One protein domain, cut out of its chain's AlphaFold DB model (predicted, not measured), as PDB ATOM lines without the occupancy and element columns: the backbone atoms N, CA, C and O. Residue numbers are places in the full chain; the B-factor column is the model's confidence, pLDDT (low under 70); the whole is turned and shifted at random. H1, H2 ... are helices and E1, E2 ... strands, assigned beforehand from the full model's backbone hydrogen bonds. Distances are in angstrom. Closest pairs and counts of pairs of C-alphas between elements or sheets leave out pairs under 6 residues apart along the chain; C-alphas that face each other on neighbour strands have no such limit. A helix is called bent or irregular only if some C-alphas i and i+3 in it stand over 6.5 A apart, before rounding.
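This is residues 2 to 8 and 42 to 100 of the 740 residues of the protein "Phospholipid-transporting ATPase" of Chara braunii (UniProt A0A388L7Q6). A narrow ribbon of two antiparallel strands, E1 and E2, makes one end of the domain, and a helical hairpin, H1 and H2, makes the other; the two halves spread apart like an open arch and are joined by two links, one from the end of E1 to H1 and one from H2 back to the start of E2. Residues 2 to 8 form a separate stretch with no named element, cut off from the rest. The printed part has 66 residues with two named helices and two named strands, in the order E1, H1, H2, E2, and the sheet has the order E1 - E2, antiparallel. The class is mixed, helices and strands. The whole is loose, with a radius of gyration of the C-alphas of 15.1 A, and the C-alphas span 43 by 29 by 19 A along their three main axes.

The sheet is made of E1, residues 42 to 49, and E2, residues 90 to 98, which are antiparallel neighbours with an angle of 158 degrees between their N-to-C directions. C-alphas that face each other include those of Leu 42 and Glu 98, 4.8 A apart, those of Arg 46 and Val 94, 4.5 A apart, and those of Val 49 and Val 90, 5.3 A apart. Backbone N 45 and O 95 are within hydrogen-bond range at 2.8 A, and N 90 and O 49 are within range at 2.8 A. From E1 a tight link of 4 residues leads to H1, residues 54 to 68. A tight link of 5 residues then leads from H1 to H2, residues 74 to 85. H1 and H2 touch, with 11 pairs of C-alphas within 8 A; their closest C-alphas are those of Ala 67 and Lys 77, 5.9 A apart. They form a helical hairpin and run opposite ways at a shallow tilt of 17 degrees, with their centres 11.3 A apart. A tight link of 4 residues leads from H2 to E2. E1 and H2 are apart, and H1 and E2 are apart. In H1 each O i to N i+4 pair is within hydrogen-bond range, while in H2 7 of 8 are.

E1 begins at C-alpha 42, at (-20.592, 23.964, -22.505), and ends at C-alpha 49, at (-27.659, 23.728, -1.228), 22.4 A from first to last C-alpha. E2, with 9 residues the longest strand, measures 24.8 A and ends at C-alpha 98, at (-24.044, 21.364, -24.570). H1, with 15 residues the longest helix, begins at C-alpha 54, at (-37.510, 25.597, 10.732), and measures 20.4 A. H2 has 12 residues and measures 16.9 A. Neither helix is bent or irregular.

The two C-alphas farthest apart are those of Val 55 and Lys 100, at 44.8 A, and the C-alphas of Arg 2 and Lys 100, the first and last printed, are 22.8 A apart. Residues 9 to 41 are cut out and not printed, and C-alpha 8 and C-alpha 42 are 16.4 A apart across this cut. No link between named elements is long. In the full chain of 740 residues the printed part begins at residue 2 and ends at residue 100. The mean pLDDT of the printed part is 78.0. Nine residues are under 70, namely residues 2 to 8 and residues 42 to 43, of which 42 to 43 belong to E1. The mean pLDDT is 89 in H1, 87 in H2, 80 in E2 and 77 in E1.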
ATOM      1  N   ARG A   2     -32.207  26.595  -7.241       27.38
ATOM      2  CA  ARG A   2     -31.483  26.636  -8.531       27.38
ATOM      3  C   ARG A   2     -31.337  28.095  -8.969       27.38
ATOM      4  O   ARG A   2     -32.327  28.680  -9.393       27.38
ATOM      5  N   LYS A   3     -30.133  28.671  -8.894       33.97
ATOM      6  CA  LYS A   3     -29.854  30.035  -9.381       33.97
ATOM      7  C   LYS A   3     -29.027  29.950 -10.666       33.97
ATOM      8  O   LYS A   3     -27.921  29.419 -10.665       33.97
ATOM      9  N   GLN A   4     -29.570  30.448 -11.779       29.16
ATOM     10  CA  GLN A   4     -28.767  30.762 -12.964       29.16
ATOM     11  C   GLN A   4     -28.086  32.107 -12.718       29.16
ATOM     12  O   GLN A   4     -28.763  33.125 -12.580       29.16
ATOM     13  N   VAL A   5     -26.757  32.115 -12.667       29.25
ATOM     14  CA  VAL A   5     -25.978  33.354 -12.568       29.25
ATOM     15  C   VAL A   5     -26.150  34.139 -13.880       29.25
ATOM     16  O   VAL A   5     -25.902  33.603 -14.959       29.25
ATOM     17  N   LYS A   6     -26.628  35.389 -13.804       26.56
ATOM     18  CA  LYS A   6     -26.738  36.334 -14.935       26.56
ATOM     19  C   LYS A   6     -25.633  37.398 -14.826       26.56
ATOM     20  O   LYS A   6     -25.498  37.986 -13.761       26.56
ATOM     21  N   LYS A   7     -24.960  37.660 -15.961       27.92
ATOM     22  CA  LYS A   7     -23.918  38.672 -16.265       27.92
ATOM     23  C   LYS A   7     -22.637  38.647 -15.395       27.92
ATOM     24  O   LYS A   7     -22.673  39.004 -14.223       27.92
ATOM     25  N   PRO A   8     -21.476  38.373 -16.022       27.25
ATOM     26  CA  PRO A   8     -20.169  38.865 -15.577       27.25
ATOM     27  C   PRO A   8     -19.419  39.630 -16.691       27.25
ATOM     28  O   PRO A   8     -19.467  39.252 -17.862       27.25
ATOM     29  N   LEU A  42     -19.491  24.385 -23.358       67.88
ATOM     30  CA  LEU A  42     -20.592  23.964 -22.505       67.88
ATOM     31  C   LEU A  42     -21.119  25.163 -21.713       67.88
ATOM     32  O   LEU A  42     -20.353  26.018 -21.265       67.88
ATOM     33  N   SER A  43     -22.432  25.207 -21.513       68.44
ATOM     34  CA  SER A  43     -23.067  26.108 -20.554       68.44
ATOM     35  C   SER A  43     -23.009  25.478 -19.166       68.44
ATOM     36  O   SER A  43     -23.616  24.434 -18.924       68.44
ATOM     37  N   TRP A  44     -22.274  26.103 -18.250       73.19
ATOM     38  CA  TRP A  44     -22.044  25.583 -16.903       73.19
ATOM     39  C   TRP A  44     -23.085  26.112 -15.917       73.19
ATOM     40  O   TRP A  44     -23.382  27.306 -15.886       73.19
ATOM     41  N   ILE A  45     -23.619  25.226 -15.081       79.75
ATOM     42  CA  ILE A  45     -24.568  25.555 -14.016       79.75
ATOM     43  C   ILE A  45     -24.022  24.988 -12.705       79.75
ATOM     44  O   ILE A  45     -23.822  23.779 -12.589       79.75
ATOM     45  N   ARG A  46     -23.793  25.859 -11.716       78.88
ATOM     46  CA  ARG A  46     -23.391  25.480 -10.353       78.88
ATOM     47  C   ARG A  46     -24.638  25.204  -9.509       78.88
ATOM     48  O   ARG A  46     -25.569  26.009  -9.504       78.88
ATOM     49  N   HIS A  47     -24.655  24.087  -8.788       80.38
ATOM     50  CA  HIS A  47     -25.749  23.711  -7.889       80.38
ATOM     51  C   HIS A  47     -25.323  23.910  -6.440       80.38
ATOM     52  O   HIS A  47     -24.359  23.297  -5.986       80.38
ATOM     53  N   GLY A  48     -26.050  24.763  -5.723       83.44
ATOM     54  CA  GLY A  48     -25.834  25.040  -4.307       83.44
ATOM     55  C   GLY A  48     -26.997  24.559  -3.448       83.44
ATOM     56  O   GLY A  48     -28.167  24.711  -3.822       83.44
ATOM     57  N   VAL A  49     -26.681  24.013  -2.279       83.12
ATOM     58  CA  VAL A  49     -27.659  23.728  -1.228       83.12
ATOM     59  C   VAL A  49     -27.267  24.443   0.047       83.12
ATOM     60  O   VAL A  49     -26.096  24.581   0.377       83.12
ATOM     61  N   TRP A  50     -28.286  24.877   0.772       82.19
ATOM     62  CA  TRP A  50     -28.153  25.360   2.128       82.19
ATOM     63  C   TRP A  50     -29.195  24.660   2.993       82.19
ATOM     64  O   TRP A  50     -30.293  24.350   2.519       82.19
ATOM     65  N   LYS A  51     -28.826  24.351   4.235       80.62
ATOM     66  CA  LYS A  51     -29.699  23.675   5.192       80.62
ATOM     67  C   LYS A  51     -30.180  24.706   6.206       80.62
ATOM     68  O   LYS A  51     -29.386  25.197   6.995       80.62
ATOM     69  N   LEU A  52     -31.475  24.995   6.161       84.06
ATOM     70  CA  LEU A  52     -32.164  25.917   7.061       84.06
ATOM     71  C   LEU A  52     -32.777  25.178   8.247       84.06
ATOM     72  O   LEU A  52     -33.292  24.066   8.090       84.06
ATOM     73  N   THR A  53     -32.795  25.821   9.410       87.56
ATOM     74  CA  THR A  53     -33.667  25.400  10.515       87.56
ATOM     75  C   THR A  53     -35.105  25.884  10.282       87.56
ATOM     76  O   THR A  53     -35.338  26.868   9.577       87.56
ATOM     77  N   GLY A  54     -36.097  25.210  10.881       85.62
ATOM     78  CA  GLY A  54     -37.510  25.597  10.732       85.62
ATOM     79  C   GLY A  54     -37.788  27.038  11.178       85.62
ATOM     80  O   GLY A  54     -38.509  27.770  10.508       85.62
ATOM     81  N   VAL A  55     -37.120  27.488  12.244       87.94
ATOM     82  CA  VAL A  55     -37.268  28.846  12.791       87.94
ATOM     83  C   VAL A  55     -36.745  29.915  11.822       87.94
ATOM     84  O   VAL A  55     -37.393  30.946  11.625       87.94
ATOM     85  N   GLU A  56     -35.594  29.676  11.190       84.06
ATOM     86  CA  GLU A  56     -35.013  30.586  10.192       84.06
ATOM     87  C   GLU A  56     -35.873  30.657   8.929       84.06
ATOM     88  O   GLU A  56     -36.108  31.749   8.401       84.06
ATOM     89  N   PHE A  57     -36.393  29.511   8.477       87.62
ATOM     90  CA  PHE A  57     -37.299  29.456   7.336       87.62
ATOM     91  C   PHE A  57     -38.589  30.230   7.610       87.62
ATOM     92  O   PHE A  57     -38.972  31.063   6.795       87.62
ATOM     93  N   ASP A  58     -39.224  30.039   8.767       89.69
ATOM     94  CA  ASP A  58     -40.463  30.739   9.119       89.69
ATOM     95  C   ASP A  58     -40.252  32.252   9.288       89.69
ATOM     96  O   ASP A  58     -41.120  33.069   8.955       89.69
ATOM     97  N   ALA A  59     -39.087  32.665   9.794       88.88
ATOM     98  CA  ALA A  59     -38.705  34.071   9.865       88.88
ATOM     99  C   ALA A  59     -38.511  34.685   8.467       88.88
ATOM    100  O   ALA A  59     -39.024  35.778   8.203       88.88
ATOM    101  N   TRP A  60     -37.822  33.989   7.560       90.06
ATOM    102  CA  TRP A  60     -37.647  34.432   6.175       90.06
ATOM    103  C   TRP A  60     -38.965  34.418   5.394       90.06
ATOM    104  O   TRP A  60     -39.296  35.404   4.741       90.06
ATOM    105  N   ALA A  61     -39.765  33.358   5.515       89.69
ATOM    106  CA  ALA A  61     -41.034  33.192   4.815       89.69
ATOM    107  C   ALA A  61     -42.038  34.287   5.192       89.69
ATOM    108  O   ALA A  61     -42.758  34.778   4.324       89.69
ATOM    109  N   ARG A  62     -42.054  34.731   6.458       90.06
ATOM    110  CA  ARG A  62     -42.833  35.908   6.882       90.06
ATOM    111  C   ARG A  62     -42.356  37.184   6.193       90.06
ATOM    112  O   ARG A  62     -43.178  37.906   5.638       90.06
ATOM    113  N   LYS A  63     -41.045  37.441   6.166       89.56
ATOM    114  CA  LYS A  63     -40.473  38.609   5.470       89.56
ATOM    115  C   LYS A  63     -40.776  38.576   3.969       89.56
ATOM    116  O   LYS A  63     -41.196  39.586   3.416       89.56
ATOM    117  N   PHE A  64     -40.629  37.416   3.332       90.19
ATOM    118  CA  PHE A  64     -40.899  37.220   1.909       90.19
ATOM    119  C   PHE A  64     -42.384  37.410   1.575       90.19
ATOM    120  O   PHE A  64     -42.717  38.086   0.607       90.19
ATOM    121  N   ARG A  65     -43.290  36.882   2.408       89.88
ATOM    122  CA  ARG A  65     -44.741  37.051   2.242       89.88
ATOM    123  C   ARG A  65     -45.169  38.505   2.432       89.88
ATOM    124  O   ARG A  65     -45.954  39.003   1.635       89.88
ATOM    125  N   ASN A  66     -44.603  39.193   3.425       88.50
ATOM    126  CA  ASN A  66     -44.851  40.616   3.654       88.50
ATOM    127  C   ASN A  66     -44.362  41.465   2.473       88.50
ATOM    128  O   ASN A  66     -45.105  42.312   1.995       88.50
ATOM    129  N   ALA A  67     -43.165  41.191   1.947       87.88
ATOM    130  CA  ALA A  67     -42.662  41.864   0.751       87.88
ATOM    131  C   ALA A  67     -43.479  41.540  -0.506       87.88
ATOM    132  O   ALA A  67     -43.632  42.400  -1.365       87.88
ATOM    133  N   GLY A  68     -44.036  40.330  -0.614       88.38
ATOM    134  CA  GLY A  68     -44.927  39.944  -1.710       88.38
ATOM    135  C   GLY A  68     -46.297  40.627  -1.668       88.38
ATOM    136  O   GLY A  68     -46.909  40.811  -2.720       88.38
ATOM    137  N   ALA A  69     -46.754  41.019  -0.475       88.06
ATOM    138  CA  ALA A  69     -47.993  41.763  -0.259       88.06
ATOM    139  C   ALA A  69     -47.837  43.282  -0.466       88.06
ATOM    140  O   ALA A  69     -48.830  44.007  -0.461       88.06
ATOM    141  N   GLU A  70     -46.611  43.778  -0.652       87.88
ATOM    142  CA  GLU A  70     -46.381  45.191  -0.930       87.88
ATOM    143  C   GLU A  70     -46.751  45.576  -2.366       87.88
ATOM    144  O   GLU A  70     -46.483  44.850  -3.324       87.88
ATOM    145  N   ILE A  71     -47.345  46.763  -2.512       83.31
ATOM    146  CA  ILE A  71     -47.782  47.314  -3.802       83.31
ATOM    147  C   ILE A  71     -46.633  48.068  -4.493       83.31
ATOM    148  O   ILE A  71     -46.471  47.970  -5.708       83.31
ATOM    149  N   ASN A  72     -45.794  48.769  -3.724       85.12
ATOM    150  CA  ASN A  72     -44.700  49.590  -4.245       85.12
ATOM    151  C   ASN A  72     -43.349  48.885  -4.072       85.12
ATOM    152  O   ASN A  72     -43.004  48.460  -2.974       85.12
ATOM    153  N   GLY A  73     -42.557  48.784  -5.145       82.50
ATOM    154  CA  GLY A  73     -41.199  48.220  -5.076       82.50
ATOM    155  C   GLY A  73     -41.147  46.723  -4.738       82.50
ATOM    156  O   GLY A  73     -40.125  46.230  -4.264       82.50
ATOM    157  N   ARG A  74     -42.247  45.992  -4.976       88.62
ATOM    158  CA  ARG A  74     -42.385  44.558  -4.675       88.62
ATOM    159  C   ARG A  74     -41.231  43.725  -5.228       88.62
ATOM    160  O   ARG A  74     -40.663  42.913  -4.507       88.62
ATOM    161  N   GLU A  75     -40.884  43.917  -6.500       85.75
ATOM    162  CA  GLU A  75     -39.828  43.136  -7.157       85.75
ATOM    163  C   GLU A  75     -38.451  43.368  -6.526       85.75
ATOM    164  O   GLU A  75     -37.751  42.397  -6.249       85.75
ATOM    165  N   GLU A  76     -38.089  44.616  -6.218       87.62
ATOM    166  CA  GLU A  76     -36.812  44.939  -5.566       87.62
ATOM    167  C   GLU A  76     -36.732  44.353  -4.154       87.62
ATOM    168  O   GLU A  76     -35.725  43.745  -3.786       87.62
ATOM    169  N   LYS A  77     -37.814  44.463  -3.371       85.88
ATOM    170  CA  LYS A  77     -37.885  43.908  -2.010       85.88
ATOM    171  C   LYS A  77     -37.829  42.384  -2.007       85.88
ATOM    172  O   LYS A  77     -37.103  41.800  -1.201       85.88
ATOM    173  N   LEU A  78     -38.554  41.732  -2.916       89.12
ATOM    174  CA  LEU A  78     -38.489  40.281  -3.091       89.12
ATOM    175  C   LEU A  78     -37.089  39.836  -3.516       89.12
ATOM    176  O   LEU A  78     -36.582  38.856  -2.975       89.12
ATOM    177  N   MET A  79     -36.445  40.565  -4.432       85.44
ATOM    178  CA  MET A  79     -35.089  40.264  -4.885       85.44
ATOM    179  C   MET A  79     -34.068  40.428  -3.754       85.44
ATOM    180  O   MET A  79     -33.231  39.550  -3.572       85.44
ATOM    181  N   PHE A  80     -34.178  41.479  -2.938       86.88
ATOM    182  CA  PHE A  80     -33.316  41.688  -1.772       86.88
ATOM    183  C   PHE A  80     -33.476  40.582  -0.718       86.88
ATOM    184  O   PHE A  80     -32.491  40.051  -0.203       86.88
ATOM    185  N   ILE A  81     -34.716  40.189  -0.408       88.25
ATOM    186  CA  ILE A  81     -34.995  39.124   0.567       88.25
ATOM    187  C   ILE A  81     -34.562  37.755   0.030       88.25
ATOM    188  O   ILE A  81     -34.037  36.943   0.795       88.25
ATOM    189  N   ALA A  82     -34.733  37.494  -1.268       86.44
ATOM    190  CA  ALA A  82     -34.199  36.298  -1.914       86.44
ATOM    191  C   ALA A  82     -32.662  36.280  -1.872       86.44
ATOM    192  O   ALA A  82     -32.069  35.272  -1.512       86.44
ATOM    193  N   ASP A  83     -31.997  37.405  -2.127       85.69
ATOM    194  CA  ASP A  83     -30.534  37.455  -2.077       85.69
ATOM    195  C   ASP A  83     -29.991  37.314  -0.645       85.69
ATOM    196  O   ASP A  83     -28.902  36.787  -0.442       85.69
ATOM    197  N   SER A  84     -30.770  37.711   0.370       84.31
ATOM    198  CA  SER A  84     -30.393  37.550   1.782       84.31
ATOM    199  C   SER A  84     -30.316  36.089   2.241       84.31
ATOM    200  O   SER A  84     -29.518  35.782   3.122       84.31
ATOM    201  N   ILE A  85     -31.120  35.198   1.644       85.12
ATOM    202  CA  ILE A  85     -31.137  33.762   1.971       85.12
ATOM    203  C   ILE A  85     -30.190  32.947   1.077       85.12
ATOM    204  O   ILE A  85     -29.857  31.810   1.393       85.12
ATOM    205  N   GLU A  86     -29.751  33.516  -0.046       83.62
ATOM    206  CA  GLU A  86     -28.890  32.868  -1.041       83.62
ATOM    207  C   GLU A  86     -27.392  33.170  -0.825       83.62
ATOM    208  O   GLU A  86     -26.624  33.220  -1.786       83.62
ATOM    209  N   ARG A  87     -26.966  33.362   0.430       80.50
ATOM    210  CA  ARG A  87     -25.557  33.561   0.821       80.50
ATOM    211  C   ARG A  87     -24.988  32.291   1.458       80.50
ATOM    212  O   ARG A  87     -25.736  31.506   2.031       80.50
ATOM    213  N   ASP A  88     -23.678  32.088   1.332       77.31
ATOM    214  CA  ASP A  88     -22.932  30.982   1.958       77.31
ATOM    215  C   ASP A  88     -23.465  29.567   1.651       77.31
ATOM    216  O   ASP A  88     -23.456  28.661   2.488       77.31
ATOM    217  N   LEU A  89     -23.906  29.345   0.412       81.69
ATOM    218  CA  LEU A  89     -24.352  28.038  -0.069       81.69
ATOM    219  C   LEU A  89     -23.200  27.015  -0.030       81.69
ATOM    220  O   LEU A  89     -22.031  27.338  -0.251       81.69
ATOM    221  N   VAL A  90     -23.531  25.739   0.165       79.69
ATOM    222  CA  VAL A  90     -22.600  24.621  -0.040       79.69
ATOM    223  C   VAL A  90     -22.706  24.170  -1.496       79.69
ATOM    224  O   VAL A  90     -23.791  23.807  -1.960       79.69
ATOM    225  N   LEU A  91     -21.592  24.204  -2.235       81.06
ATOM    226  CA  LEU A  91     -21.538  23.719  -3.615       81.06
ATOM    227  C   LEU A  91     -21.701  22.192  -3.623       81.06
ATOM    228  O   LEU A  91     -20.872  21.479  -3.068       81.06
ATOM    229  N   LEU A  92     -22.758  21.697  -4.265       84.38
ATOM    230  CA  LEU A  92     -22.993  20.261  -4.439       84.38
ATOM    231  C   LEU A  92     -22.292  19.704  -5.677       84.38
ATOM    232  O   LEU A  92     -21.854  18.561  -5.682       84.38
ATOM    233  N   GLY A  93     -22.233  20.497  -6.746       78.00
ATOM    234  CA  GLY A  93     -21.661  20.068  -8.014       78.00
ATOM    235  C   GLY A  93     -21.964  21.028  -9.155       78.00
ATOM    236  O   GLY A  93     -22.672  22.028  -8.997       78.00
ATOM    237  N   VAL A  94     -21.424  20.709 -10.327       80.19
ATOM    238  CA  VAL A  94     -21.581  21.494 -11.553       80.19
ATOM    239  C   VAL A  94     -22.164  20.598 -12.636       80.19
ATOM    240  O   VAL A  94     -21.699  19.483 -12.840       80.19
ATOM    241  N   THR A  95     -23.180  21.083 -13.344       81.56
ATOM    242  CA  THR A  95     -23.680  20.438 -14.564       81.56
ATOM    243  C   THR A  95     -23.267  21.255 -15.772       81.56
ATOM    244  O   THR A  95     -23.371  22.483 -15.748       81.56
ATOM    245  N   ALA A  96     -22.853  20.579 -16.836       76.69
ATOM    246  CA  ALA A  96     -22.479  21.195 -18.096       76.69
ATOM    247  C   ALA A  96     -23.497  20.792 -19.169       76.69
ATOM    248  O   ALA A  96     -23.770  19.606 -19.344       76.69
ATOM    249  N   VAL A  97     -24.082  21.771 -19.854       78.94
ATOM    250  CA  VAL A  97     -25.082  21.546 -20.906       78.94
ATOM    251  C   VAL A  97     -24.497  21.982 -22.241       78.94
ATOM    252  O   VAL A  97     -24.102  23.137 -22.399       78.94
ATOM    253  N   GLU A  98     -24.438  21.060 -23.196       77.12
ATOM    254  CA  GLU A  98     -24.044  21.364 -24.570       77.12
ATOM    255  C   GLU A  98     -25.262  21.842 -25.360       77.12
ATOM    256  O   GLU A  98     -26.286  21.159 -25.404       77.12
ATOM    257  N   ASP A  99     -25.140  23.005 -25.997       76.88
ATOM    258  CA  ASP A  99     -26.119  23.441 -26.986       76.88
ATOM    259  C   ASP A  99     -25.725  22.867 -28.351       76.88
ATOM    260  O   ASP A  99     -24.755  23.302 -28.981       76.88
ATOM    261  N   LYS A 100     -26.416  21.798 -28.757       83.38
ATOM    262  CA  LYS A 100     -25.997  20.984 -29.897       83.38
ATOM    263  C   LYS A 100     -26.258  21.719 -31.213       83.38
ATOM    264  O   LYS A 100     -27.399  22.002 -31.583       83.38
TER     265      LYS A 100